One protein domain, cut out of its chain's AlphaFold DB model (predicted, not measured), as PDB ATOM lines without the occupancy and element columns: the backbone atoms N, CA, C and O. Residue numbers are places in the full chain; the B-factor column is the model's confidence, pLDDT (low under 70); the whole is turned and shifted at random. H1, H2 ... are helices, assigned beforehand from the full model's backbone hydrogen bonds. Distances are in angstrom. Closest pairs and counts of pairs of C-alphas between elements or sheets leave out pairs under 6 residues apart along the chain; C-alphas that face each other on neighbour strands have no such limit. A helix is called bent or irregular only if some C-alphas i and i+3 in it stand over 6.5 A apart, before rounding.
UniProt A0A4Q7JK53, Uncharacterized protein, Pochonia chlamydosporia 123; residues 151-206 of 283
ATOM      1  N   ALA A 151      77.346 120.816 103.848       50.78
ATOM      2  CA  ALA A 151      78.178 120.025 104.757       50.78
ATOM      3  C   ALA A 151      79.650 119.905 104.299       50.78
ATOM      4  O   ALA A 151      80.549 119.887 105.137       50.78
ATOM      5  N   ILE A 152      79.917 119.858 102.984       50.19
ATOM      6  CA  ILE A 152      81.283 119.684 102.446       50.19
ATOM      7  C   ILE A 152      81.979 121.035 102.216       50.19
ATOM      8  O   ILE A 152      83.167 121.186 102.515       50.19
ATOM      9  N   ALA A 153      81.237 122.057 101.778       52.81
ATOM     10  CA  ALA A 153      81.773 123.404 101.569       52.81
ATOM     11  C   ALA A 153      82.332 124.029 102.867       52.81
ATOM     12  O   ALA A 153      83.355 124.722 102.835       52.81
ATOM     13  N   GLY A 154      81.707 123.732 104.015       50.44
ATOM     14  CA  GLY A 154      82.203 124.125 105.337       50.44
ATOM     15  C   GLY A 154      83.564 123.509 105.684       50.44
ATOM     16  O   GLY A 154      84.425 124.199 106.229       50.44
ATOM     17  N   ALA A 155      83.813 122.252 105.298       52.47
ATOM     18  CA  ALA A 155      85.111 121.611 105.497       52.47
ATOM     19  C   ALA A 155      86.198 122.265 104.624       52.47
ATOM     20  O   ALA A 155      87.234 122.674 105.143       52.47
ATOM     21  N   ALA A 156      85.940 122.453 103.325       52.91
ATOM     22  CA  ALA A 156      86.937 122.960 102.375       52.91
ATOM     23  C   ALA A 156      87.495 124.360 102.714       52.91
ATOM     24  O   ALA A 156      88.643 124.652 102.381       52.91
ATOM     25  N   ARG A 157      86.721 125.222 103.397       55.56
ATOM     26  CA  ARG A 157      87.211 126.516 103.926       55.56
ATOM     27  C   ARG A 157      87.544 126.495 105.425       55.56
ATOM     28  O   ARG A 157      88.353 127.306 105.866       55.56
ATOM     29  N   GLY A 158      86.976 125.574 106.204       51.97
ATOM     30  CA  GLY A 158      87.273 125.412 107.632       51.97
ATOM     31  C   GLY A 158      88.615 124.725 107.925       51.97
ATOM     32  O   GLY A 158      89.225 125.011 108.955       51.97
ATOM     33  N   VAL A 159      89.104 123.873 107.018       54.78
ATOM     34  CA  VAL A 159      90.309 123.033 107.192       54.78
ATOM     35  C   VAL A 159      91.595 123.817 107.511       54.78
ATOM     36  O   VAL A 159      92.469 123.262 108.160       54.78
ATOM     37  N   GLY A 160      91.704 125.102 107.154       59.59
ATOM     38  CA  GLY A 160      92.849 125.934 107.560       59.59
ATOM     39  C   GLY A 160      92.782 126.427 109.016       59.59
ATOM     40  O   GLY A 160      93.705 126.213 109.794       59.59
ATOM     41  N   ASN A 161      91.676 127.076 109.407       60.16
ATOM     42  CA  ASN A 161      91.600 127.846 110.665       60.16
ATOM     43  C   ASN A 161      90.722 127.223 111.765       60.16
ATOM     44  O   ASN A 161      90.903 127.541 112.942       60.16
ATOM     45  N   ALA A 162      89.774 126.347 111.422       55.41
ATOM     46  CA  ALA A 162      89.012 125.585 112.414       55.41
ATOM     47  C   ALA A 162      89.751 124.306 112.835       55.41
ATOM     48  O   ALA A 162      89.494 123.764 113.905       55.41
ATOM     49  N   LEU A 163      90.695 123.823 112.025       53.78
ATOM     50  CA  LEU A 163      91.297 122.507 112.219       53.78
ATOM     51  C   LEU A 163      92.374 122.474 113.308       53.78
ATOM     52  O   LEU A 163      92.439 121.508 114.063       53.78
ATOM     53  N   GLY A 164      93.084 123.589 113.512       56.66
ATOM     54  CA  GLY A 164      93.845 123.847 114.742       56.66
ATOM     55  C   GLY A 164      92.976 123.946 116.010       56.66
ATOM     56  O   GLY A 164      93.519 124.059 117.105       56.66
ATOM     57  N   LYS A 165      91.639 123.899 115.883       61.28
ATOM     58  CA  LYS A 165      90.671 123.866 116.994       61.28
ATOM     59  C   LYS A 165      89.906 122.536 117.105       61.28
ATOM     60  O   LYS A 165      89.237 122.321 118.112       61.28
ATOM     61  N   ILE A 166      90.046 121.603 116.152       59.59
ATOM     62  CA  ILE A 166      89.527 120.223 116.268       59.59
ATOM     63  C   ILE A 166      90.561 119.379 117.035       59.59
ATOM     64  O   ILE A 166      91.263 118.525 116.487       59.59
ATOM     65  N   GLY A 167      90.684 119.657 118.335       67.19
ATOM     66  CA  GLY A 167      91.567 118.919 119.235       67.19
ATOM     67  C   GLY A 167      91.087 117.480 119.440       67.19
ATOM     68  O   GLY A 167      89.988 117.255 119.938       67.19
ATOM     69  N   GLY A 168      91.904 116.490 119.067       79.62
ATOM     70  CA  GLY A 168      91.594 115.074 119.283       79.62
ATOM     71  C   GLY A 168      92.262 114.129 118.283       79.62
ATOM     72  O   GLY A 168      93.148 114.521 117.519       79.62
ATOM     73  N   ARG A 169      91.810 112.865 118.262       75.00
ATOM     74  CA  ARG A 169      92.299 111.831 117.323       75.00
ATOM     75  C   ARG A 169      92.166 112.280 115.858       75.00
ATOM     76  O   ARG A 169      93.102 112.095 115.086       75.00
ATOM     77  N   THR A 170      91.063 112.943 115.510       75.25
ATOM     78  CA  THR A 170      90.794 113.482 114.166       75.25
ATOM     79  C   THR A 170      91.812 114.544 113.747       75.25
ATOM     80  O   THR A 170      92.404 114.423 112.677       75.25
ATOM     81  N   GLY A 171      92.099 115.534 114.603       76.62
ATOM     82  CA  GLY A 171      93.119 116.554 114.324       76.62
ATOM     83  C   GLY A 171      94.520 115.959 114.141       76.62
ATOM     84  O   GLY A 171      95.266 116.390 113.264       76.62
ATOM     85  N   ARG A 172      94.861 114.899 114.891       78.00
ATOM     86  CA  ARG A 172      96.140 114.180 114.735       78.00
ATOM     87  C   ARG A 172      96.245 113.431 113.401       78.00
ATOM     88  O   ARG A 172      97.325 113.419 112.817       78.00
ATOM     89  N   LEU A 173      95.151 112.838 112.914       79.94
ATOM     90  CA  LEU A 173      95.108 112.210 111.587       79.94
ATOM     91  C   LEU A 173      95.215 113.250 110.470       79.94
ATOM     92  O   LEU A 173      96.002 113.067 109.546       79.94
ATOM     93  N   ILE A 174      94.480 114.359 110.557       78.06
ATOM     94  CA  ILE A 174      94.489 115.362 109.486       78.06
ATOM     95  C   ILE A 174      95.823 116.122 109.458       78.06
ATOM     96  O   ILE A 174      96.380 116.287 108.381       78.06
ATOM     97  N   GLY A 175      96.421 116.453 110.607       79.25
ATOM     98  CA  GLY A 175      97.782 117.011 110.660       79.25
ATOM     99  C   GLY A 175      98.880 116.038 110.193       79.25
ATOM    100  O   GLY A 175      99.970 116.468 109.821       79.25
ATOM    101  N   PHE A 176      98.616 114.725 110.177       83.94
ATOM    102  CA  PHE A 176      99.483 113.733 109.530       83.94
ATOM    103  C   PHE A 176      99.272 113.722 108.006       83.94
ATOM    104  O   PHE A 176     100.247 113.814 107.260       83.94
ATOM    105  N   VAL A 177      98.017 113.714 107.542       82.81
ATOM    106  CA  VAL A 177      97.666 113.828 106.114       82.81
ATOM    107  C   VAL A 177      98.200 115.129 105.511       82.81
ATOM    108  O   VAL A 177      98.780 115.093 104.433       82.81
ATOM    109  N   GLU A 178      98.090 116.264 106.197       81.62
ATOM    110  CA  GLU A 178      98.599 117.565 105.747       81.62
ATOM    111  C   GLU A 178     100.122 117.543 105.548       81.62
ATOM    112  O   GLU A 178     100.619 118.005 104.522       81.62
ATOM    113  N   ARG A 179     100.867 116.913 106.467       80.31
ATOM    114  CA  ARG A 179     102.327 116.721 106.351       80.31
ATOM    115  C   ARG A 179     102.712 115.734 105.249       80.31
ATOM    116  O   ARG A 179     103.737 115.920 104.600       80.31
ATOM    117  N   GLN A 180     101.906 114.697 105.023       82.44
ATOM    118  CA  GLN A 180     102.169 113.682 103.999       82.44
ATOM    119  C   GLN A 180     101.670 114.092 102.597       82.44
ATOM    120  O   GLN A 180     102.196 113.610 101.596       82.44
ATOM    121  N   THR A 181     100.726 115.032 102.501       83.81
ATOM    122  CA  THR A 181     100.187 115.575 101.241       83.81
ATOM    123  C   THR A 181     101.272 116.117 100.301       83.81
ATOM    124  O   THR A 181     101.312 115.652  99.161       83.81
ATOM    125  N   PRO A 182     102.186 117.029 100.700       81.12
ATOM    126  CA  PRO A 182     103.223 117.528  99.794       81.12
ATOM    127  C   PRO A 182     104.162 116.414  99.309       81.12
ATOM    128  O   PRO A 182     104.529 116.402  98.136       81.12
ATOM    129  N   PHE A 183     104.485 115.437 100.167       85.75
ATOM    130  CA  PHE A 183     105.274 114.263  99.792       85.75
ATOM    131  C   PHE A 183     104.541 113.417  98.739       85.75
ATOM    132  O   PHE A 183     105.061 113.197  97.645       85.75
ATOM    133  N   VAL A 184     103.308 112.987  99.021       89.19
ATOM    134  CA  VAL A 184     102.532 112.121  98.117       89.19
ATOM    135  C   VAL A 184     102.215 112.831  96.801       89.19
ATOM    136  O   VAL A 184     102.343 112.217  95.747       89.19
ATOM    137  N   VAL A 185     101.880 114.124  96.816       90.00
ATOM    138  CA  VAL A 185     101.628 114.909  95.592       90.00
ATOM    139  C   VAL A 185     102.898 115.089  94.753       90.00
ATOM    140  O   VAL A 185     102.807 115.101  93.525       90.00
ATOM    141  N   TYR A 186     104.079 115.201  95.367       91.19
ATOM    142  CA  TYR A 186     105.342 115.250  94.627       91.19
ATOM    143  C   TYR A 186     105.689 113.885  94.013       91.19
ATOM    144  O   TYR A 186     105.829 113.769  92.793       91.19
ATOM    145  N   TYR A 187     105.759 112.832  94.830       92.62
ATOM    146  CA  TYR A 187     106.187 111.508  94.371       92.62
ATOM    147  C   TYR A 187     105.173 110.825  93.443       92.62
ATOM    148  O   TYR A 187     105.592 110.116  92.532       92.62
ATOM    149  N   SER A 188     103.867 111.087  93.576       91.38
ATOM    150  CA  SER A 188     102.869 110.604  92.602       91.38
ATOM    151  C   SER A 188     103.012 111.268  91.230       91.38
ATOM    152  O   SER A 188     102.887 110.580  90.221       91.38
ATOM    153  N   LYS A 189     103.348 112.566  91.156       91.06
ATOM    154  CA  LYS A 189     103.627 113.250  89.879       91.06
ATOM    155  C   LYS A 189     104.893 112.718  89.212       91.06
ATOM    156  O   LYS A 189     104.865 112.425  88.019       91.06
ATOM    157  N   VAL A 190     105.974 112.548  89.978       93.94
ATOM    158  CA  VAL A 190     107.221 111.944  89.473       93.94
ATOM    159  C   VAL A 190     106.964 110.508  89.001       93.94
ATOM    160  O   VAL A 190     107.334 110.157  87.885       93.94
ATOM    161  N   GLY A 191     106.256 109.705  89.801       94.50
ATOM    162  CA  GLY A 191     105.866 108.342  89.444       94.50
ATOM    163  C   GLY A 191     104.984 108.268  88.195       94.50
ATOM    164  O   GLY A 191     105.198 107.390  87.366       94.50
ATOM    165  N   ALA A 192     104.049 109.204  88.008       92.88
ATOM    166  CA  ALA A 192     103.179 109.253  86.833       92.88
ATOM    167  C   ALA A 192     103.938 109.597  85.540       92.88
ATOM    168  O   ALA A 192     103.714 108.953  84.515       92.88
ATOM    169  N   GLU A 193     104.863 110.562  85.568       93.81
ATOM    170  CA  GLU A 193     105.696 110.876  84.397       93.81
ATOM    171  C   GLU A 193     106.702 109.749  84.089       93.81
ATOM    172  O   GLU A 193     106.881 109.393  82.925       93.81
ATOM    173  N   VAL A 194     107.277 109.093  85.108       93.62
ATOM    174  CA  VAL A 194     108.104 107.884  84.911       93.62
ATOM    175  C   VAL A 194     107.277 106.732  84.326       93.62
ATOM    176  O   VAL A 194     107.697 106.121  83.345       93.62
ATOM    177  N   ALA A 195     106.079 106.467  84.852       90.19
ATOM    178  CA  ALA A 195     105.184 105.433  84.330       90.19
ATOM    179  C   ALA A 195     104.781 105.705  82.871       90.19
ATOM    180  O   ALA A 195     104.757 104.786  82.059       90.19
ATOM    181  N   LYS A 196     104.538 106.968  82.510       88.50
ATOM    182  CA  LYS A 196     104.240 107.420  81.141       88.50
ATOM    183  C   LYS A 196     105.427 107.233  80.186       88.50
ATOM    184  O   LYS A 196     105.216 106.791  79.057       88.50
ATOM    185  N   LEU A 197     106.658 107.493  80.636       90.31
ATOM    186  CA  LEU A 197     107.877 107.192  79.871       90.31
ATOM    187  C   LEU A 197     108.056 105.681  79.658       90.31
ATOM    188  O   LEU A 197     108.320 105.254  78.535       90.31
ATOM    189  N   VAL A 198     107.850 104.863  80.697       88.75
ATOM    190  CA  VAL A 198     107.909 103.393  80.595       88.75
ATOM    191  C   VAL A 198     106.809 102.856  79.674       88.75
ATOM    192  O   VAL A 198     107.095 102.040  78.804       88.75
ATOM    193  N   PHE A 199     105.576 103.351  79.795       88.69
ATOM    194  CA  PHE A 199     104.434 102.941  78.971       88.69
ATOM    195  C   PHE A 199     104.682 103.188  77.474       88.69
ATOM    196  O   PHE A 199     104.394 102.324  76.646       88.69
ATOM    197  N   GLN A 200     105.264 104.341  77.124       89.19
ATOM    198  CA  GLN A 200     105.642 104.655  75.742       89.19
ATOM    199  C   GLN A 200     106.863 103.844  75.279       89.19
ATOM    200  O   GLN A 200     106.829 103.260  74.197       89.19
ATOM    201  N   GLY A 201     107.918 103.756  76.099       85.12
ATOM    202  CA  GLY A 201     109.153 103.040  75.759       85.12
ATOM    203  C   GLY A 201     108.957 101.534  75.560       85.12
ATOM    204  O   GLY A 201     109.495 100.966  74.613       85.12
ATOM    205  N   GLN A 202     108.128 100.905  76.398       84.38
ATOM    206  CA  GLN A 202     107.781  99.480  76.319       84.38
ATOM    207  C   GLN A 202     106.625  99.184  75.343       84.38
ATOM    208  O   GLN A 202     106.192  98.041  75.239       84.38
ATOM    209  N   LYS A 203     106.113 100.194  74.619       79.88
ATOM    210  CA  LYS A 203     104.980 100.070  73.678       79.88
ATOM    211  C   LYS A 203     103.729  99.430  74.302       79.88
ATOM    212  O   LYS A 203     102.987  98.727  73.624       79.88
ATOM    213  N   MET A 204     103.450  99.748  75.569       73.69
ATOM    214  CA  MET A 204     102.256  99.295  76.308       73.69
ATOM    215  C   MET A 204     100.946  99.916  75.784       73.69
ATOM    216  O   MET A 204      99.858  99.599  76.263       73.69
ATOM    217  N   SER A 205     101.035 100.800  74.785       79.62
ATOM    218  CA  SER A 205      99.915 101.202  73.934       79.62
ATOM    219  C   SER A 205      99.189  99.974  73.365       79.62
ATOM    220  O   SER A 205      99.866  99.097  72.822       79.62
ATOM    221  N   PRO A 206      97.843  99.915  73.399       76.69
ATOM    222  CA  PRO A 206      97.111  98.806  72.798       76.69
ATOM    223  C   PRO A 206      97.471  98.668  71.307       76.69
ATOM    224  O   PRO A 206      97.592  99.687  70.615       76.69
TER     225      PRO A 206
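Overview. This is residues 151 to 206 of the 283 residues of an uncharacterized protein of Pochonia chlamydosporia 123 (UniProt A0A4Q7JK53). One long bent helix, H2, makes the length of a rod, and a short helix, H1, sits off to the side near the end where H2 begins, joined to it by a looping link. Nothing packs along most of H2: residues 176 to 195 and 197 to 203 stand free. The printed part has 56 residues with two named helices, H1 then H2, and no named strand; its class is all helix. It is extended, with a radius of gyration of the C-alphas of 17.9 A and spans of 51 by 22 by 15 A.

Along the chain. H1 is residues 151 to 158, beginning at C-alpha 151 at (78.178, 120.025, 104.757); it measures 11.0 A from first to last C-alpha. By its hydrogen bonds H2 was assigned as one helix, residues 169 to 201, but it is bent: C-alphas 179 and 182 are 6.7 A apart. Its arm H2a, residues 169 to 179, begins with C-alpha 169 at (92.299, 111.831, 117.323) and measures 15.6 A. Its arm H2b, residues 182 to 201, measures 28.7 A and ends with C-alpha 201 at (109.153, 103.040, 75.759). Residues 180 and 181 belong to neither arm.

Arrangement. H1 is apart from H2a and also apart from H2b. The lines of H2a and H2b stand at a steep tilt of 51 degrees. The O i to N i+4 pairs within hydrogen-bond range are 3 of 4 in H1, 6 of 7 in H2a and 15 of 16 in H2b.

Size, cuts and confidence. The two C-alphas farthest apart are those of Lys 165 and Lys 203, at 51.5 A. The printed part has no cut, and the link from H1 to H2, 10 residues, is short. The mean pLDDT of the printed part is 76.0, and residues 151 to 167 are under 70.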